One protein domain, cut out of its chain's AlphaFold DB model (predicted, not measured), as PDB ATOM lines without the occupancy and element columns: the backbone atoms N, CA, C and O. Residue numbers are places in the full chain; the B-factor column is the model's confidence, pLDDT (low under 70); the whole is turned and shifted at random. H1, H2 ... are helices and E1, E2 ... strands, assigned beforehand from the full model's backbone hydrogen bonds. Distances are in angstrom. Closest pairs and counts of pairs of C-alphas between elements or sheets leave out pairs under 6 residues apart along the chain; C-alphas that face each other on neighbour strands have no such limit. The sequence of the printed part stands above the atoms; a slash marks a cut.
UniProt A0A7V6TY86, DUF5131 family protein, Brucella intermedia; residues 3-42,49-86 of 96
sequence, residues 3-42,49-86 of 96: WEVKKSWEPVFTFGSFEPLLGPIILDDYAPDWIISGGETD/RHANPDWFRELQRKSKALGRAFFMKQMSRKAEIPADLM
ATOM      1  N   TRP A   3     -45.839 -12.271  42.926       91.38
ATOM      2  CA  TRP A   3     -45.616 -11.088  42.089       91.38
ATOM      3  C   TRP A   3     -46.207  -9.793  42.681       91.38
ATOM      4  O   TRP A   3     -45.622  -8.727  42.509       91.38
ATOM      5  N   GLU A   4     -47.325  -9.864  43.414       94.12
ATOM      6  CA  GLU A   4     -47.925  -8.698  44.085       94.12
ATOM      7  C   GLU A   4     -47.035  -8.243  45.238       94.12
ATOM      8  O   GLU A   4     -46.745  -7.059  45.366       94.12
ATOM      9  N   VAL A   5     -46.519  -9.195  46.024       90.69
ATOM     10  CA  VAL A   5     -45.557  -8.902  47.096       90.69
ATOM     11  C   VAL A   5     -44.302  -8.262  46.514       90.69
ATOM     12  O   VAL A   5     -43.829  -7.258  47.037       90.69
ATOM     13  N   LYS A   6     -43.806  -8.789  45.389       90.00
ATOM     14  CA  LYS A   6     -42.658  -8.218  44.687       90.00
ATOM     15  C   LYS A   6     -42.884  -6.762  44.272       90.00
ATOM     16  O   LYS A   6     -41.963  -5.961  44.368       90.00
ATOM     17  N   LYS A   7     -44.100  -6.431  43.823       90.81
ATOM     18  CA  LYS A   7     -44.488  -5.075  43.416       90.81
ATOM     19  C   LYS A   7     -44.663  -4.128  44.607       90.81
ATOM     20  O   LYS A   7     -44.360  -2.950  44.476       90.81
ATOM     21  N   SER A   8     -45.174  -4.623  45.732       95.62
ATOM     22  CA  SER A   8     -45.532  -3.786  46.883       95.62
ATOM     23  C   SER A   8     -44.418  -3.611  47.913       95.62
ATOM     24  O   SER A   8     -44.430  -2.617  48.626       95.62
ATOM     25  N   TRP A   9     -43.496  -4.570  48.024       93.56
ATOM     26  CA  TRP A   9     -42.563  -4.649  49.158       93.56
ATOM     27  C   TRP A   9     -41.093  -4.783  48.766       93.56
ATOM     28  O   TRP A   9     -40.249  -4.909  49.647       93.56
ATOM     29  N   GLU A  10     -40.788  -4.799  47.465       89.94
ATOM     30  CA  GLU A  10     -39.419  -4.835  46.927       89.94
ATOM     31  C   GLU A  10     -38.476  -5.838  47.633       89.94
ATOM     32  O   GLU A  10     -37.353  -5.491  48.008       89.94
ATOM     33  N   PRO A  11     -38.895  -7.107  47.829       92.25
ATOM     34  CA  PRO A  11     -38.011  -8.118  48.385       92.25
ATOM     35  C   PRO A  11     -36.795  -8.302  47.471       92.25
ATOM     36  O   PRO A  11     -36.895  -8.171  46.248       92.25
ATOM     37  N   VAL A  12     -35.658  -8.688  48.059       91.88
ATOM     38  CA  VAL A  12     -34.411  -8.927  47.309       91.88
ATOM     39  C   VAL A  12     -34.631  -9.936  46.175       91.88
ATOM     40  O   VAL A  12     -34.112  -9.750  45.076       91.88
ATOM     41  N   PHE A  13     -35.433 -10.975  46.429       93.19
ATOM     42  CA  PHE A  13     -35.927 -11.918  45.428       93.19
ATOM     43  C   PHE A  13     -37.179 -12.648  45.932       93.19
ATOM     44  O   PHE A  13     -37.486 -12.668  47.124       93.19
ATOM     45  N   THR A  14     -37.884 -13.297  45.010       95.12
ATOM     46  CA  THR A  14     -38.938 -14.279  45.293       95.12
ATOM     47  C   THR A  14     -38.478 -15.675  44.886       95.12
ATOM     48  O   THR A  14     -37.715 -15.816  43.933       95.12
ATOM     49  N   PHE A  15     -38.930 -16.721  45.579       96.50
ATOM     50  CA  PHE A  15     -38.568 -18.097  45.227       96.50
ATOM     51  C   PHE A  15     -39.771 -19.041  45.257       96.50
ATOM     52  O   PHE A  15     -40.760 -18.787  45.946       96.50
ATOM     53  N   GLY A  16     -39.665 -20.138  44.508       96.62
ATOM     54  CA  GLY A  16     -40.582 -21.271  44.564       96.62
ATOM     55  C   GLY A  16     -39.814 -22.592  44.580       96.62
ATOM     56  O   GLY A  16     -38.878 -22.765  43.799       96.62
ATOM     57  N   SER A  17     -40.213 -23.510  45.467       97.38
ATOM     58  CA  SER A  17     -39.731 -24.897  45.480       97.38
ATOM     59  C   SER A  17     -40.776 -25.805  44.834       97.38
ATOM     60  O   SER A  17     -41.913 -25.872  45.303       97.38
ATOM     61  N   PHE A  18     -40.400 -26.480  43.753       96.81
ATOM     62  CA  PHE A  18     -41.259 -27.338  42.939       96.81
ATOM     63  C   PHE A  18     -40.780 -28.792  43.065       96.81
ATOM     64  O   PHE A  18     -40.073 -29.310  42.196       96.81
ATOM     65  N   GLU A  19     -41.115 -29.441  44.186       94.94
ATOM     66  CA  GLU A  19     -40.648 -30.795  44.517       94.94
ATOM     67  C   GLU A  19     -41.743 -31.667  45.179       94.94
ATOM     68  O   GLU A  19     -42.398 -31.205  46.115       94.94
ATOM     69  N   PRO A  20     -41.950 -32.928  44.730       95.56
ATOM     70  CA  PRO A  20     -41.549 -33.471  43.433       95.56
ATOM     71  C   PRO A  20     -42.461 -32.929  42.329       95.56
ATOM     72  O   PRO A  20     -43.637 -32.636  42.552       95.56
ATOM     73  N   LEU A  21     -41.960 -32.882  41.100       97.38
ATOM     74  CA  LEU A  21     -42.847 -32.698  39.956       97.38
ATOM     75  C   LEU A  21     -43.664 -33.976  39.733       97.38
ATOM     76  O   LEU A  21     -43.099 -35.065  39.664       97.38
ATOM     77  N   LEU A  22     -44.986 -33.828  39.615       97.00
ATOM     78  CA  LEU A  22     -45.915 -34.888  39.187       97.00
ATOM     79  C   LEU A  22     -46.308 -34.751  37.705       97.00
ATOM     80  O   LEU A  22     -47.137 -35.505  37.205       97.00
ATOM     81  N   GLY A  23     -45.738 -33.757  37.030       97.62
ATOM     82  CA  GLY A  23     -45.996 -33.401  35.644       97.62
ATOM     83  C   GLY A  23     -45.279 -32.098  35.272       97.62
ATOM     84  O   GLY A  23     -44.653 -31.472  36.136       97.62
ATOM     85  N   PRO A  24     -45.378 -31.672  34.003       96.38
ATOM     86  CA  PRO A  24     -44.874 -30.380  33.551       96.38
ATOM     87  C   PRO A  24     -45.508 -29.206  34.303       96.38
ATOM     88  O   PRO A  24     -46.702 -29.216  34.602       96.38
ATOM     89  N   ILE A  25     -44.721 -28.156  34.547       95.94
ATOM     90  CA  ILE A  25     -45.195 -26.895  35.129       95.94
ATOM     91  C   ILE A  25     -45.179 -25.805  34.059       95.94
ATOM     92  O   ILE A  25     -44.218 -25.655  33.298       95.94
ATOM     93  N   ILE A  26     -46.256 -25.028  33.998       94.88
ATOM     94  CA  ILE A  26     -46.337 -23.825  33.171       94.88
ATOM     95  C   ILE A  26     -45.794 -22.663  34.003       94.88
ATOM     96  O   ILE A  26     -46.305 -22.385  35.084       94.88
ATOM     97  N   LEU A  27     -44.746 -22.016  33.496       95.69
ATOM     98  CA  LEU A  27     -44.247 -20.753  34.030       95.69
ATOM     99  C   LEU A  27     -44.680 -19.624  33.098       95.69
ATOM    100  O   LEU A  27     -44.634 -19.785  31.878       95.69
ATOM    101  N   ASP A  28     -45.064 -18.499  33.687       94.94
ATOM    102  CA  ASP A  28     -45.383 -17.247  33.008       94.94
ATOM    103  C   ASP A  28     -44.516 -16.101  33.563       94.94
ATOM    104  O   ASP A  28     -43.624 -16.310  34.395       94.94
ATOM    105  N   ASP A  29     -44.785 -14.872  33.127       94.25
ATOM    106  CA  ASP A  29     -44.042 -13.681  33.553       94.25
ATOM    107  C   ASP A  29     -44.120 -13.409  35.064       94.25
ATOM    108  O   ASP A  29     -43.284 -12.679  35.607       94.25
ATOM    109  N   TYR A  30     -45.072 -14.025  35.772       94.88
ATOM    110  CA  TYR A  30     -45.250 -13.906  37.217       94.88
ATOM    111  C   TYR A  30     -44.536 -15.005  38.014       94.88
ATOM    112  O   TYR A  30     -44.660 -15.042  39.245       94.88
ATOM    113  N   ALA A  31     -43.777 -15.880  37.346       95.69
ATOM    114  CA  ALA A  31     -42.908 -16.851  37.996       95.69
ATOM    115  C   ALA A  31     -41.905 -16.162  38.948       95.69
ATOM    116  O   ALA A  31     -41.438 -15.051  38.663       95.69
ATOM    117  N   PRO A  32     -41.551 -16.808  40.075       95.88
ATOM    118  CA  PRO A  32     -40.603 -16.239  41.020       95.88
ATOM    119  C   PRO A  32     -39.196 -16.131  40.421       95.88
ATOM    120  O   PRO A  32     -38.851 -16.811  39.454       95.88
ATOM    121  N   ASP A  33     -38.374 -15.276  41.026       96.12
ATOM    122  CA  ASP A  33     -36.995 -15.012  40.589       96.12
ATOM    123  C   ASP A  33     -36.103 -16.252  40.644       96.12
ATOM    124  O   ASP A  33     -35.180 -16.388  39.839       96.12
ATOM    125  N   TRP A  34     -36.390 -17.148  41.586       97.50
ATOM    126  CA  TRP A  34     -35.631 -18.363  41.820       97.50
ATOM    127  C   TRP A  34     -36.532 -19.598  41.820       97.50
ATOM    128  O   TRP A  34     -37.482 -19.707  42.600       97.50
ATOM    129  N   ILE A  35     -36.214 -20.531  40.929       98.31
ATOM    130  CA  ILE A  35     -36.926 -21.783  40.712       98.31
ATOM    131  C   ILE A  35     -36.051 -22.915  41.236       98.31
ATOM    132  O   ILE A  35     -35.037 -23.257  40.629       98.31
ATOM    133  N   ILE A  36     -36.444 -23.496  42.364       98.56
ATOM    134  CA  ILE A  36     -35.772 -24.653  42.951       98.56
ATOM    135  C   ILE A  36     -36.583 -25.893  42.591       98.56
ATOM    136  O   ILE A  36     -37.785 -25.940  42.848       98.56
ATOM    137  N   SER A  37     -35.947 -26.910  42.017       98.19
ATOM    138  CA  SER A  37     -36.590 -28.188  41.711       98.19
ATOM    139  C   SER A  37     -35.846 -29.359  42.326       98.19
ATOM    140  O   SER A  37     -34.626 -29.332  42.498       98.19
ATOM    141  N   GLY A  38     -36.576 -30.428  42.617       97.94
ATOM    142  CA  GLY A  38     -35.982 -31.649  43.130       97.94
ATOM    143  C   GLY A  38     -36.959 -32.811  43.166       97.94
ATOM    144  O   GLY A  38     -38.173 -32.644  43.048       97.94
ATOM    145  N   GLY A  39     -36.411 -34.011  43.312       97.25
ATOM    146  CA  GLY A  39     -37.167 -35.215  43.615       97.25
ATOM    147  C   GLY A  39     -37.284 -35.469  45.118       97.25
ATOM    148  O   GLY A  39     -36.531 -34.942  45.941       97.25
ATOM    149  N   GLU A  40     -38.230 -36.332  45.467       96.94
ATOM    150  CA  GLU A  40     -38.439 -36.790  46.839       96.94
ATOM    151  C   GLU A  40     -37.435 -37.851  47.275       96.94
ATOM    152  O   GLU A  40     -36.847 -38.561  46.460       96.94
ATOM    153  N   THR A  41     -37.320 -38.020  48.587       95.44
ATOM    154  CA  THR A  41     -36.704 -39.187  49.219       95.44
ATOM    155  C   THR A  41     -37.770 -40.024  49.908       95.44
ATOM    156  O   THR A  41     -38.831 -39.506  50.252       95.44
ATOM    157  N   ASP A  42     -37.492 -41.309  50.124       95.81
ATOM    158  CA  ASP A  42     -38.359 -42.148  50.951       95.81
ATOM    159  C   ASP A  42     -38.486 -41.530  52.364       95.81
ATOM    160  O   ASP A  42     -37.521 -40.973  52.895       95.81
ATOM    161  N   ARG A  49     -42.016 -40.452  45.249       96.69
ATOM    162  CA  ARG A  49     -42.619 -40.400  43.923       96.69
ATOM    163  C   ARG A  49     -41.527 -40.205  42.876       96.69
ATOM    164  O   ARG A  49     -40.549 -39.471  43.078       96.69
ATOM    165  N   HIS A  50     -41.682 -40.893  41.750       95.50
ATOM    166  CA  HIS A  50     -40.792 -40.688  40.620       95.50
ATOM    167  C   HIS A  50     -41.177 -39.387  39.911       95.50
ATOM    168  O   HIS A  50     -42.292 -39.260  39.413       95.50
ATOM    169  N   ALA A  51     -40.243 -38.439  39.867       97.12
ATOM    170  CA  ALA A  51     -40.330 -37.282  38.992       97.12
ATOM    171  C   ALA A  51     -39.554 -37.584  37.706       97.12
ATOM    172  O   ALA A  51     -38.366 -37.923  37.774       97.12
ATOM    173  N   ASN A  52     -40.213 -37.471  36.550       97.50
ATOM    174  CA  ASN A  52     -39.549 -37.647  35.264       97.50
ATOM    175  C   ASN A  52     -38.487 -36.535  35.088       97.50
ATOM    176  O   ASN A  52     -38.844 -35.354  35.173       97.50
ATOM    177  N   PRO A  53     -37.208 -36.875  34.822       97.94
ATOM    178  CA  PRO A  53     -36.149 -35.898  34.573       97.94
ATOM    179  C   PRO A  53     -36.484 -34.844  33.508       97.94
ATOM    180  O   PRO A  53     -36.040 -33.701  33.612       97.94
ATOM    181  N   ASP A  54     -37.305 -35.189  32.515       98.44
ATOM    182  CA  ASP A  54     -37.687 -34.269  31.442       98.44
ATOM    183  C   ASP A  54     -38.554 -33.108  31.934       98.44
ATOM    184  O   ASP A  54     -38.473 -32.008  31.385       98.44
ATOM    185  N   TRP A  55     -39.313 -33.293  33.018       98.38
ATOM    186  CA  TRP A  55     -40.067 -32.198  33.635       98.38
ATOM    187  C   TRP A  55     -39.131 -31.156  34.253       98.38
ATOM    188  O   TRP A  55     -39.401 -29.958  34.165       98.38
ATOM    189  N   PHE A  56     -37.994 -31.585  34.812       98.38
ATOM    190  CA  PHE A  56     -36.969 -30.665  35.311       98.38
ATOM    191  C   PHE A  56     -36.261 -29.932  34.169       98.38
ATOM    192  O   PHE A  56     -36.037 -28.731  34.279       98.38
ATOM    193  N   ARG A  57     -35.971 -30.612  33.050       98.38
ATOM    194  CA  ARG A  57     -35.385 -29.982  31.850       98.38
ATOM    195  C   ARG A  57     -36.309 -28.935  31.248       98.38
ATOM    196  O   ARG A  57     -35.873 -27.861  30.837       98.38
ATOM    197  N   GLU A  58     -37.602 -29.235  31.185       98.25
ATOM    198  CA  GLU A  58     -38.595 -28.280  30.709       98.25
ATOM    199  C   GLU A  58     -38.664 -27.060  31.627       98.25
ATOM    200  O   GLU A  58     -38.647 -25.928  31.138       98.25
ATOM    201  N   LEU A  59     -38.674 -27.286  32.944       98.25
ATOM    202  CA  LEU A  59     -38.666 -26.218  33.934       98.25
ATOM    203  C   LEU A  59     -37.400 -25.357  33.819       98.25
ATOM    204  O   LEU A  59     -37.520 -24.143  33.718       98.25
ATOM    205  N   GLN A  60     -36.218 -25.969  33.704       98.50
ATOM    206  CA  GLN A  60     -34.936 -25.297  33.462       98.50
ATOM    207  C   GLN A  60     -34.974 -24.418  32.203       98.50
ATOM    208  O   GLN A  60     -34.601 -23.244  32.252       98.50
ATOM    209  N   ARG A  61     -35.453 -24.948  31.065       98.44
ATOM    210  CA  ARG A  61     -35.581 -24.164  29.823       98.44
ATOM    211  C   ARG A  61     -36.527 -22.980  29.993       98.44
ATOM    212  O   ARG A  61     -36.213 -21.894  29.512       98.44
ATOM    213  N   LYS A  62     -37.668 -23.174  30.660       98.12
ATOM    214  CA  LYS A  62     -38.649 -22.108  30.913       98.12
ATOM    215  C   LYS A  62     -38.091 -21.042  31.856       98.12
ATOM    216  O   LYS A  62     -38.232 -19.859  31.566       98.12
ATOM    217  N   SER A  63     -37.400 -21.441  32.924       97.94
ATOM    218  CA  SER A  63     -36.683 -20.527  33.818       97.94
ATOM    219  C   SER A  63     -35.692 -19.671  33.038       97.94
ATOM    220  O   SER A  63     -35.757 -18.447  33.117       97.94
ATOM    221  N   LYS A  64     -34.861 -20.296  32.193       97.31
ATOM    222  CA  LYS A  64     -33.905 -19.591  31.334       97.31
ATOM    223  C   LYS A  64     -34.590 -18.618  30.371       97.31
ATOM    224  O   LYS A  64     -34.142 -17.484  30.246       97.31
ATOM    225  N   ALA A  65     -35.674 -19.035  29.714       97.94
ATOM    226  CA  ALA A  65     -36.429 -18.187  28.788       97.94
ATOM    227  C   ALA A  65     -37.032 -16.944  29.471       97.94
ATOM    228  O   ALA A  65     -37.131 -15.893  28.849       97.94
ATOM    229  N   LEU A  66     -37.385 -17.058  30.754       96.81
ATOM    230  CA  LEU A  66     -37.936 -15.979  31.578       96.81
ATOM    231  C   LEU A  66     -36.869 -15.202  32.374       96.81
ATOM    232  O   LEU A  66     -37.214 -14.338  33.182       96.81
ATOM    233  N   GLY A  67     -35.581 -15.529  32.211       96.38
ATOM    234  CA  GLY A  67     -34.493 -14.926  32.987       96.38
ATOM    235  C   GLY A  67     -34.585 -15.189  34.498       96.38
ATOM    236  O   GLY A  67     -34.224 -14.325  35.295       96.38
ATOM    237  N   ARG A  68     -35.116 -16.349  34.908       96.62
ATOM    238  CA  ARG A  68     -35.185 -16.798  36.310       96.62
ATOM    239  C   ARG A  68     -34.015 -17.721  36.624       96.62
ATOM    240  O   ARG A  68     -33.671 -18.559  35.795       96.62
ATOM    241  N   ALA A  69     -33.466 -17.614  37.830       98.12
ATOM    242  CA  ALA A  69     -32.443 -18.541  38.302       98.12
ATOM    243  C   ALA A  69     -33.054 -19.936  38.490       98.12
ATOM    244  O   ALA A  69     -34.104 -20.072  39.123       98.12
ATOM    245  N   PHE A  70     -32.391 -20.967  37.977       98.56
ATOM    246  CA  PHE A  70     -32.778 -22.360  38.155       98.56
ATOM    247  C   PHE A  70     -31.803 -23.103  39.072       98.56
ATOM    248  O   PHE A  70     -30.582 -23.025  38.925       98.56
ATOM    249  N   PHE A  71     -32.339 -23.874  40.014       98.69
ATOM    250  CA  PHE A  71     -31.547 -24.671  40.940       98.69
ATOM    251  C   PHE A  71     -32.084 -26.093  41.037       98.69
ATOM    252  O   PHE A  71     -33.181 -26.330  41.544       98.69
ATOM    253  N   MET A  72     -31.264 -27.056  40.628       98.56
ATOM    254  CA  MET A  72     -31.542 -28.469  40.808       98.56
ATOM    255  C   MET A  72     -30.958 -28.973  42.127       98.56
ATOM    256  O   MET A  72     -29.741 -29.022  42.325       98.56
ATOM    257  N   LYS A  73     -31.841 -29.373  43.042       98.12
ATOM    258  CA  LYS A  73     -31.482 -29.815  44.392       98.12
ATOM    259  C   LYS A  73     -31.035 -31.273  44.431       98.12
ATOM    260  O   LYS A  73     -29.956 -31.561  44.941       98.12
ATOM    261  N   GLN A  74     -31.865 -32.186  43.930       97.56
ATOM    262  CA  GLN A  74     -31.598 -33.632  43.895       97.56
ATOM    263  C   GLN A  74     -32.569 -34.350  42.952       97.56
ATOM    264  O   GLN A  74     -33.675 -33.863  42.726       97.56
ATOM    265  N   MET A  75     -32.210 -35.543  42.468       97.88
ATOM    266  CA  MET A  75     -33.156 -36.446  41.797       97.88
ATOM    267  C   MET A  75     -33.985 -37.255  42.803       97.88
ATOM    268  O   MET A  75     -33.639 -37.347  43.986       97.88
ATOM    269  N   SER A  76     -35.064 -37.893  42.328       96.81
ATOM    270  CA  SER A  76     -35.840 -38.856  43.124       96.81
ATOM    271  C   SER A  76     -34.913 -39.901  43.753       96.81
ATOM    272  O   SER A  76     -34.022 -40.434  43.093       96.81
ATOM    273  N   ARG A  77     -35.123 -40.186  45.042       96.06
ATOM    274  CA  ARG A  77     -34.315 -41.099  45.869       96.06
ATOM    275  C   ARG A  77     -32.824 -40.754  45.930       96.06
ATOM    276  O   ARG A  77     -32.013 -41.639  46.177       96.06
ATOM    277  N   LYS A  78     -32.463 -39.480  45.735       94.94
ATOM    278  CA  LYS A  78     -31.064 -39.027  45.656       94.94
ATOM    279  C   LYS A  78     -30.257 -39.768  44.583       94.94
ATOM    280  O   LYS A  78     -29.059 -39.977  44.757       94.94
ATOM    281  N   ALA A  79     -30.909 -40.174  43.492       96.81
ATOM    282  CA  ALA A  79     -30.186 -40.655  42.323       96.81
ATOM    283  C   ALA A  79     -29.210 -39.578  41.816       96.81
ATOM    284  O   ALA A  79     -29.351 -38.388  42.127       96.81
ATOM    285  N   GLU A  80     -28.224 -40.007  41.034       98.12
ATOM    286  CA  GLU A  80     -27.276 -39.098  40.403       98.12
ATOM    287  C   GLU A  80     -28.016 -38.035  39.583       98.12
ATOM    288  O   GLU A  80     -28.938 -38.346  38.825       98.12
ATOM    289  N   ILE A  81     -27.634 -36.769  39.766       98.38
ATOM    290  CA  ILE A  81     -28.174 -35.666  38.974       98.38
ATOM    291  C   ILE A  81     -27.498 -35.719  37.598       98.38
ATOM    292  O   ILE A  81     -26.272 -35.603  37.544       98.38
ATOM    293  N   PRO A  82     -28.259 -35.855  36.493       98.38
ATOM    294  CA  PRO A  82     -27.702 -35.793  35.146       98.38
ATOM    295  C   PRO A  82     -26.892 -34.512  34.927       98.38
ATOM    296  O   PRO A  82     -27.276 -33.451  35.417       98.38
ATOM    297  N   ALA A  83     -25.793 -34.592  34.173       98.44
ATOM    298  CA  ALA A  83     -24.869 -33.468  33.993       98.44
ATOM    299  C   ALA A  83     -25.553 -32.193  33.461       98.44
ATOM    300  O   ALA A  83     -25.232 -31.091  33.896       98.44
ATOM    301  N   ASP A  84     -26.539 -32.337  32.574       98.38
ATOM    302  CA  ASP A  84     -27.319 -31.228  32.013       98.38
ATOM    303  C   ASP A  84     -28.283 -30.579  33.023       98.38
ATOM    304  O   ASP A  84     -28.642 -29.406  32.894       98.38
ATOM    305  N   LEU A  85     -28.664 -31.332  34.054       98.31
ATOM    306  CA  LEU A  85     -29.476 -30.873  35.175       98.31
ATOM    307  C   LEU A  85     -28.637 -30.457  36.385       98.31
ATOM    308  O   LEU A  85     -29.207 -29.959  37.351       98.31
ATOM    309  N   MET A  86     -27.309 -30.608  36.360       98.31
ATOM    310  CA  MET A  86     -26.417 -30.144  37.429       98.31
ATOM    311  C   MET A  86     -26.242 -28.616  37.373       98.31
ATOM    312  O   MET A  86     -25.149 -28.088  37.182       98.31
TER     313      MET A  86
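This is residues 3 to 42 and 49 to 86 of the 96 residues of the protein "DUF5131 family protein" of Brucella intermedia (UniProt A0A7V6TY86). A small sheet, E1 E2 E3 in that order and all parallel, has H2 along one face, making two layers, with short H1 off one end. The long link, residues 19 to 33, loops beside H2. The 78 printed residues run H1 E1 E2 H2 E3, mixed helices and strands, with under half in named elements; the whole is compact, radius of gyration of the C-alphas 13.0 A, yet elongated, spanning 40 by 25 by 20 A.

Find C-alpha 3 at (-45.616, -11.088, 42.089), where H1, residues 3 to 9, begins. Next come E1, 15 to 18, and E2, 34 to 37. H2, 53 to 65, covers 18.6 A; E3, 69 to 72, ends at (-31.542, -28.469, 40.808).

Inner strand E2 has N 16 to O 34 at 2.9 A with E1 and N 35 to O 69 at 2.8 A with E3. H2 is on the sheet at a height of 9.2 A, over E2 and E3; its closest C-alphas to E3 are Gln 60 and Phe 70, 5.9 A. H1 is not on the sheet. Both helices have every O i to N i+4 pair within hydrogen-bond range.

C-alphas 8 and 80 are farthest apart, 40.3 A. Residues 43 to 48 are cut out, leaving 8.4 A between C-alphas 42 and 49. No printed residue is under 70 in pLDDT.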